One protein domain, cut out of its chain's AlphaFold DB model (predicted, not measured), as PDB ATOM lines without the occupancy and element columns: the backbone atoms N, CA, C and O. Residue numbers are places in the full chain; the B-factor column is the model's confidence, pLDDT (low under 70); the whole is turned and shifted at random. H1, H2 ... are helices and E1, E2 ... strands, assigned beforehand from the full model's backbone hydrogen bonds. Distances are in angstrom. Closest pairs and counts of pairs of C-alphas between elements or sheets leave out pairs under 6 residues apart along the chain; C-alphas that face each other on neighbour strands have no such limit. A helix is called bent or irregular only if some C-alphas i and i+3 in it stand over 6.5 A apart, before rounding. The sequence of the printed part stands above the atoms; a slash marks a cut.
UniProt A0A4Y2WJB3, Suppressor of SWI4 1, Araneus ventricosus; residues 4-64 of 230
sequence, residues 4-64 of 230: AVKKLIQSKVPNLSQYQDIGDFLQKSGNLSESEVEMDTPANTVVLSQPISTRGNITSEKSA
ATOM      1  N   ALA A   4     -52.838  14.947  40.203       71.69
ATOM      2  CA  ALA A   4     -52.680  13.885  41.199       71.69
ATOM      3  C   ALA A   4     -51.448  13.012  40.932       71.69
ATOM      4  O   ALA A   4     -50.646  12.775  41.831       71.69
ATOM      5  N   VAL A   5     -51.257  12.605  39.674       75.12
ATOM      6  CA  VAL A   5     -50.109  11.786  39.258       75.12
ATOM      7  C   VAL A   5     -48.807  12.562  39.439       75.12
ATOM      8  O   VAL A   5     -47.829  12.021  39.939       75.12
ATOM      9  N   LYS A   6     -48.802  13.866  39.141       74.69
ATOM     10  CA  LYS A   6     -47.627  14.722  39.360       74.69
ATOM     11  C   LYS A   6     -47.250  14.847  40.846       74.69
ATOM     12  O   LYS A   6     -46.062  14.894  41.146       74.69
ATOM     13  N   LYS A   7     -48.228  14.873  41.762       72.44
ATOM     14  CA  LYS A   7     -47.987  14.898  43.221       72.44
ATOM     15  C   LYS A   7     -47.520  13.550  43.768       72.44
ATOM     16  O   LYS A   7     -46.678  13.540  44.652       72.44
ATOM     17  N   LEU A   8     -48.008  12.439  43.217       74.56
ATOM     18  CA  LEU A   8     -47.548  11.098  43.592       74.56
ATOM     19  C   LEU A   8     -46.085  10.845  43.183       74.56
ATOM     20  O   LEU A   8     -45.374  10.103  43.848       74.56
ATOM     21  N   ILE A   9     -45.637  11.488  42.101       79.75
ATOM     22  CA  ILE A   9     -44.252  11.415  41.609       79.75
ATOM     23  C   ILE A   9     -43.291  12.275  42.454       79.75
ATOM     24  O   ILE A   9     -42.084  12.040  42.455       79.75
ATOM     25  N   GLN A  10     -43.789  13.278  43.182       74.50
ATOM     26  CA  GLN A  10     -42.956  14.071  44.084       74.50
ATOM     27  C   GLN A  10     -42.660  13.274  45.364       74.50
ATOM     28  O   GLN A  10     -43.545  12.644  45.928       74.50
ATOM     29  N   SER A  11     -41.427  13.348  45.871       64.88
ATOM     30  CA  SER A  11     -40.948  12.588  47.045       64.88
ATOM     31  C   SER A  11     -41.663  12.899  48.370       64.88
ATOM     32  O   SER A  11     -41.349  12.308  49.403       64.88
ATOM     33  N   LYS A  12     -42.620  13.832  48.368       76.00
ATOM     34  CA  LYS A  12     -43.390  14.238  49.541       76.00
ATOM     35  C   LYS A  12     -44.746  13.537  49.530       76.00
ATOM     36  O   LYS A  12     -45.632  13.912  48.768       76.00
ATOM     37  N   VAL A  13     -44.903  12.551  50.413       72.81
ATOM     38  CA  VAL A  13     -46.142  11.776  50.559       72.81
ATOM     39  C   VAL A  13     -47.306  12.706  50.952       72.81
ATOM     40  O   VAL A  13     -47.203  13.413  51.960       72.81
ATOM     41  N   PRO A  14     -48.405  12.750  50.173       72.19
ATOM     42  CA  PRO A  14     -49.604  13.511  50.522       72.19
ATOM     43  C   PRO A  14     -50.274  12.987  51.801       72.19
ATOM     44  O   PRO A  14     -50.134  11.818  52.150       72.19
ATOM     45  N   ASN A  15     -51.051  13.827  52.492       74.81
ATOM     46  CA  ASN A  15     -51.867  13.358  53.613       74.81
ATOM     47  C   ASN A  15     -53.060  12.547  53.079       74.81
ATOM     48  O   ASN A  15     -53.956  13.107  52.448       74.81
ATOM     49  N   LEU A  16     -53.044  11.235  53.327       76.62
ATOM     50  CA  LEU A  16     -54.044  10.285  52.830       76.62
ATOM     51  C   LEU A  16     -55.144   9.953  53.848       76.62
ATOM     52  O   LEU A  16     -56.064   9.220  53.515       76.62
ATOM     53  N   SER A  17     -55.104  10.515  55.061       81.12
ATOM     54  CA  SER A  17     -56.055  10.179  56.143       81.12
ATOM     55  C   SER A  17     -57.531  10.452  55.818       81.12
ATOM     56  O   SER A  17     -58.414   9.899  56.464       81.12
ATOM     57  N   GLN A  18     -57.801  11.301  54.825       77.88
ATOM     58  CA  GLN A  18     -59.150  11.678  54.397       77.88
ATOM     59  C   GLN A  18     -59.671  10.860  53.203       77.88
ATOM     60  O   GLN A  18     -60.824  11.046  52.814       77.88
ATOM     61  N   TYR A  19     -58.843   9.993  52.609       80.81
ATOM     62  CA  TYR A  19     -59.188   9.205  51.424       80.81
ATOM     63  C   TYR A  19     -59.197   7.718  51.775       80.81
ATOM     64  O   TYR A  19     -58.297   7.232  52.456       80.81
ATOM     65  N   GLN A  20     -60.216   6.994  51.309       82.25
ATOM     66  CA  GLN A  20     -60.323   5.549  51.539       82.25
ATOM     67  C   GLN A  20     -59.540   4.729  50.503       82.25
ATOM     68  O   GLN A  20     -59.108   3.623  50.812       82.25
ATOM     69  N   ASP A  21     -59.329   5.271  49.299       83.69
ATOM     70  CA  ASP A  21     -58.623   4.593  48.207       83.69
ATOM     71  C   ASP A  21     -57.817   5.582  47.338       83.69
ATOM     72  O   ASP A  21     -58.093   6.786  47.291       83.69
ATOM     73  N   ILE A  22     -56.821   5.068  46.611       78.19
ATOM     74  CA  ILE A  22     -55.992   5.792  45.639       78.19
ATOM     75  C   ILE A  22     -56.871   6.363  44.518       78.19
ATOM     76  O   ILE A  22     -56.642   7.489  44.068       78.19
ATOM     77  N   GLY A  23     -57.910   5.628  44.104       76.12
ATOM     78  CA  GLY A  23     -58.902   6.103  43.137       76.12
ATOM     79  C   GLY A  23     -59.609   7.379  43.602       76.12
ATOM     80  O   GLY A  23     -59.730   8.329  42.829       76.12
ATOM     81  N   ASP A  24     -59.959   7.450  44.889       79.19
ATOM     82  CA  ASP A  24     -60.590   8.622  45.500       79.19
ATOM     83  C   ASP A  24     -59.612   9.813  45.539       79.19
ATOM     84  O   ASP A  24     -59.983  10.942  45.231       79.19
ATOM     85  N   PHE A  25     -58.317   9.570  45.775       77.38
ATOM     86  CA  PHE A  25     -57.282  10.608  45.672       77.38
ATOM     87  C   PHE A  25     -57.112  11.150  44.240       77.38
ATOM     88  O   PHE A  25     -56.979  12.361  44.042       77.38
ATOM     89  N   LEU A  26     -57.134  10.288  43.220       78.06
ATOM     90  CA  LEU A  26     -57.032  10.701  41.815       78.06
ATOM     91  C   LEU A  26     -58.289  11.437  41.331       78.06
ATOM     92  O   LEU A  26     -58.166  12.450  40.638       78.06
ATOM     93  N   GLN A  27     -59.475  10.971  41.720       76.06
ATOM     94  CA  GLN A  27     -60.765  11.506  41.281       76.06
ATOM     95  C   GLN A  27     -61.150  12.797  42.020       76.06
ATOM     96  O   GLN A  27     -61.662  13.735  41.409       76.06
ATOM     97  N   LYS A  28     -60.821  12.898  43.312       67.00
ATOM     98  CA  LYS A  28     -61.088  14.062  44.176       67.00
ATOM     99  C   LYS A  28     -59.951  15.093  44.173       67.00
ATOM    100  O   LYS A  28     -60.046  16.136  44.818       67.00
ATOM    101  N   SER A  29     -58.906  14.861  43.368       57.66
ATOM    102  CA  SER A  29     -57.803  15.806  43.115       57.66
ATOM    103  C   SER A  29     -58.227  17.148  42.500       57.66
ATOM    104  O   SER A  29     -57.415  18.071  42.417       57.66
ATOM    105  N   GLY A  30     -59.494  17.282  42.100       55.28
ATOM    106  CA  GLY A  30     -60.113  18.561  41.751       55.28
ATOM    107  C   GLY A  30     -60.243  19.535  42.930       55.28
ATOM    108  O   GLY A  30     -60.319  20.734  42.691       55.28
ATOM    109  N   ASN A  31     -60.181  19.051  44.179       53.56
ATOM    110  CA  ASN A  31     -60.368  19.862  45.393       53.56
ATOM    111  C   ASN A  31     -59.043  20.279  46.061       53.56
ATOM    112  O   ASN A  31     -59.012  20.627  47.242       53.56
ATOM    113  N   LEU A  32     -57.925  20.219  45.334       53.31
ATOM    114  CA  LEU A  32     -56.640  20.705  45.829       53.31
ATOM    115  C   LEU A  32     -56.714  22.228  46.028       53.31
ATOM    116  O   LEU A  32     -56.715  22.962  45.050       53.31
ATOM    117  N   SER A  33     -56.788  22.636  47.300       48.28
ATOM    118  CA  SER A  33     -56.564  23.972  47.881       48.28
ATOM    119  C   SER A  33     -56.436  25.129  46.880       48.28
ATOM    120  O   SER A  33     -55.446  25.216  46.147       48.28
ATOM    121  N   GLU A  34     -57.375  26.080  46.937       52.91
ATOM    122  CA  GLU A  34     -57.405  27.311  46.123       52.91
ATOM    123  C   GLU A  34     -56.072  28.090  46.121       52.91
ATOM    124  O   GLU A  34     -55.766  28.796  45.165       52.91
ATOM    125  N   SER A  35     -55.216  27.889  47.127       51.38
ATOM    126  CA  SER A  35     -53.888  28.504  47.240       51.38
ATOM    127  C   SER A  35     -52.864  28.102  46.158       51.38
ATOM    128  O   SER A  35     -51.855  28.786  46.020       51.38
ATOM    129  N   GLU A  36     -53.061  27.011  45.403       52.31
ATOM    130  CA  GLU A  36     -52.214  26.676  44.232       52.31
ATOM    131  C   GLU A  36     -52.822  27.136  42.894       52.31
ATOM    132  O   GLU A  36     -52.127  27.143  41.876       52.31
ATOM    133  N   VAL A  37     -54.101  27.532  42.870       52.84
ATOM    134  CA  VAL A  37     -54.820  27.881  41.633       52.84
ATOM    135  C   VAL A  37     -54.371  29.230  41.068       52.84
ATOM    136  O   VAL A  37     -54.450  29.425  39.863       52.84
ATOM    137  N   GLU A  38     -53.799  30.124  41.873       54.22
ATOM    138  CA  GLU A  38     -53.363  31.444  41.389       54.22
ATOM    139  C   GLU A  38     -51.937  31.487  40.812       54.22
ATOM    140  O   GLU A  38     -51.527  32.507  40.254       54.22
ATOM    141  N   MET A  39     -51.153  30.407  40.927       53.78
ATOM    142  CA  MET A  39     -49.724  30.460  40.585       53.78
ATOM    143  C   MET A  39     -49.449  30.539  39.075       53.78
ATOM    144  O   MET A  39     -48.490  31.214  38.715       53.78
ATOM    145  N   ASP A  40     -50.283  29.922  38.221       60.59
ATOM    146  CA  ASP A  40     -50.093  29.842  36.754       60.59
ATOM    147  C   ASP A  40     -51.425  29.640  35.988       60.59
ATOM    148  O   ASP A  40     -51.583  28.743  35.152       60.59
ATOM    149  N   THR A  41     -52.445  30.448  36.279       67.44
ATOM    150  CA  THR A  41     -53.648  30.501  35.428       67.44
ATOM    151  C   THR A  41     -53.328  31.114  34.063       67.44
ATOM    152  O   THR A  41     -52.562  32.077  34.011       67.44
ATOM    153  N   PRO A  42     -53.988  30.678  32.967       69.62
ATOM    154  CA  PRO A  42     -53.790  31.273  31.640       69.62
ATOM    155  C   PRO A  42     -54.096  32.779  31.603       69.62
ATOM    156  O   PRO A  42     -53.603  33.472  30.724       69.62
ATOM    157  N   ALA A  43     -54.867  33.295  32.565       75.19
ATOM    158  CA  ALA A  43     -55.138  34.721  32.726       75.19
ATOM    159  C   ALA A  43     -53.895  35.556  33.105       75.19
ATOM    160  O   ALA A  43     -53.834  36.733  32.769       75.19
ATOM    161  N   ASN A  44     -52.899  34.951  33.765       78.62
ATOM    162  CA  ASN A  44     -51.687  35.630  34.245       78.62
ATOM    163  C   ASN A  44     -50.457  35.343  33.372       78.62
ATOM    164  O   ASN A  44     -49.360  35.806  33.681       78.62
ATOM    165  N   THR A  45     -50.613  34.573  32.292       83.75
ATOM    166  CA  THR A  45     -49.524  34.189  31.388       83.75
ATOM    167  C   THR A  45     -49.580  35.012  30.103       83.75
ATOM    168  O   THR A  45     -50.592  35.018  29.409       83.75
ATOM    169  N   VAL A  46     -48.470  35.656  29.737       86.94
ATOM    170  CA  VAL A  46     -48.321  36.429  28.496       86.94
ATOM    171  C   VAL A  46     -47.149  35.877  27.686       86.94
ATOM    172  O   VAL A  46     -46.129  35.473  28.244       86.94
ATOM    173  N   VAL A  47     -47.298  35.834  26.361       88.88
ATOM    174  CA  VAL A  47     -46.196  35.515  25.443       88.88
ATOM    175  C   VAL A  47     -45.379  36.776  25.210       88.88
ATOM    176  O   VAL A  47     -45.918  37.819  24.839       88.88
ATOM    177  N   LEU A  48     -44.077  36.687  25.442       87.88
ATOM    178  CA  LEU A  48     -43.182  37.834  25.384       87.88
ATOM    179  C   LEU A  48     -42.868  38.224  23.939       87.88
ATOM    180  O   LEU A  48     -42.412  37.398  23.152       87.88
ATOM    181  N   SER A  49     -43.049  39.501  23.599       88.88
ATOM    182  CA  SER A  49     -42.669  40.041  22.285       88.88
ATOM    183  C   SER A  49     -41.178  40.377  22.170       88.88
ATOM    184  O   SER A  49     -40.653  40.458  21.063       88.88
ATOM    185  N   GLN A  50     -40.494  40.583  23.296       89.69
ATOM    186  CA  GLN A  50     -39.094  41.008  23.380       89.69
ATOM    187  C   GLN A  50     -38.400  40.318  24.568       89.69
ATOM    188  O   GLN A  50     -39.092  39.945  25.519       89.69
ATOM    189  N   PRO A  51     -37.065  40.150  24.548       88.31
ATOM    190  CA  PRO A  51     -36.351  39.559  25.671       88.31
ATOM    191  C   PRO A  51     -36.258  40.582  26.808       88.31
ATOM    192  O   PRO A  51     -35.888  41.736  26.586       88.31
ATOM    193  N   ILE A  52     -36.578  40.173  28.033       86.38
ATOM    194  CA  ILE A  52     -36.438  41.027  29.220       86.38
ATOM    195  C   ILE A  52     -35.187  40.585  29.978       86.38
ATOM    196  O   ILE A  52     -34.870  39.404  30.042       86.38
ATOM    197  N   SER A  53     -34.479  41.529  30.603       82.31
ATOM    198  CA  SER A  53     -33.199  41.300  31.304       82.31
ATOM    199  C   SER A  53     -33.247  40.276  32.458       82.31
ATOM    200  O   SER A  53     -32.218  39.998  33.074       82.31
ATOM    201  N   THR A  54     -34.416  39.731  32.795       80.31
ATOM    202  CA  THR A  54     -34.573  38.741  33.866       80.31
ATOM    203  C   THR A  54     -34.316  37.334  33.326       80.31
ATOM    204  O   THR A  54     -34.758  36.985  32.233       80.31
ATOM    205  N   ARG A  55     -33.611  36.496  34.096       78.88
ATOM    206  CA  ARG A  55     -33.285  35.111  33.714       78.88
ATOM    207  C   ARG A  55     -34.552  34.327  33.331       78.88
ATOM    208  O   ARG A  55     -35.488  34.271  34.121       78.88
ATOM    209  N   GLY A  56     -34.535  33.679  32.162       77.06
ATOM    210  CA  GLY A  56     -35.642  32.841  31.671       77.06
ATOM    211  C   GLY A  56     -36.765  33.601  30.956       77.06
ATOM    212  O   GLY A  56     -37.807  33.019  30.691       77.06
ATOM    213  N   ASN A  57     -36.576  34.889  30.654       81.88
ATOM    214  CA  ASN A  57     -37.545  35.712  29.933       81.88
ATOM    215  C   ASN A  57     -37.075  35.932  28.480       81.88
ATOM    216  O   ASN A  57     -36.480  36.956  28.139       81.88
ATOM    217  N   ILE A  58     -37.268  34.902  27.648       82.44
ATOM    218  CA  ILE A  58     -36.817  34.851  26.251       82.44
ATOM    219  C   ILE A  58     -37.981  35.226  25.320       82.44
ATOM    220  O   ILE A  58     -39.153  35.007  25.631       82.44
ATOM    221  N   THR A  59     -37.666  35.807  24.161       84.31
ATOM    222  CA  THR A  59     -38.644  36.114  23.106       84.31
ATOM    223  C   THR A  59     -39.505  34.904  22.755       84.31
ATOM    224  O   THR A  59     -38.977  33.807  22.573       84.31
ATOM    225  N   SER A  60     -40.810  35.121  22.590       85.19
ATOM    226  CA  SER A  60     -41.810  34.111  22.215       85.19
ATOM    227  C   SER A  60     -42.080  33.026  23.265       85.19
ATOM    228  O   SER A  60     -42.886  32.127  23.018       85.19
ATOM    229  N   GLU A  61     -41.471  33.115  24.450       85.62
ATOM    230  CA  GLU A  61     -41.743  32.219  25.573       85.62
ATOM    231  C   GLU A  61     -42.879  32.761  26.459       85.62
ATOM    232  O   GLU A  61     -43.178  33.961  26.491       85.62
ATOM    233  N   LYS A  62     -43.560  31.855  27.165       85.94
ATOM    234  CA  LYS A  62     -44.653  32.190  28.083       85.94
ATOM    235  C   LYS A  62     -44.081  32.616  29.431       85.94
ATOM    236  O   LYS A  62     -43.398  31.833  30.079       85.94
ATOM    237  N   SER A  63     -44.403  33.827  29.872       85.94
ATOM    238  CA  SER A  63     -44.039  34.341  31.195       85.94
ATOM    239  C   SER A  63     -45.267  34.718  32.014       85.94
ATOM    240  O   SER A  63     -46.245  35.240  31.479       85.94
ATOM    241  N   ALA A  64     -45.210  34.465  33.323       86.44
ATOM    242  CA  ALA A  64     -46.247  34.861  34.271       86.44
ATOM    243  C   ALA A  64     -46.014  36.297  34.775       86.44
ATOM    244  O   ALA A  64     -44.904  36.641  35.183       86.44
TER     245      ALA A  64
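What this domain is: This is residues 4 to 64 of the 230 residues of the protein "Suppressor of SWI4 1" of Araneus ventricosus (UniProt A0A4Y2WJB3). What shape is this? With little regular structure, it is an extended rod with helices H1 and H2 at one end, the antiparallel hairpin E1 and E2 at the other, and a thin link between, whose residues 33 to 38 stand free. How large is it? The 61 printed residues, 22 in named elements, mixed in class and ordered H1, H2, E1, E2, span 50 by 24 by 16 A, with a radius of gyration of the C-alphas of 16.9 A.

How they stand to each other: How do the helices meet? H1, residues 4 to 9, and H2, residues 22 to 31, touch at a steep tilt of 63 degrees, opposite ways; their closest C-alphas, of Ala 4 and Leu 26, are 5.4 A apart. Every O i to N i+4 pair is within hydrogen-bond range in H1, 4 of 6 in H2, which is irregular: C-alphas 27 and 30 are 7.1 A apart. And the strands? E1, residues 45 to 47, and E2, residues 62 to 64, form an antiparallel hairpin, with N 46 and O 63 within hydrogen-bond range at 2.9 A.

Where its parts are: Where does H1 begin? C-alpha 4 is at (-52.680, 13.885, 41.199). How long is H2? It measures 14.7 A from first to last C-alpha. Where does E2 end? C-alpha 64 is at (-46.247, 34.861, 34.271).

The domain as a whole: Which links are long? H1 to H2, H2 to E1 and E1 to E2 are long, and the printed part has no cut. Where is confidence low? Residue 11 and residues 28 to 42 are under 70.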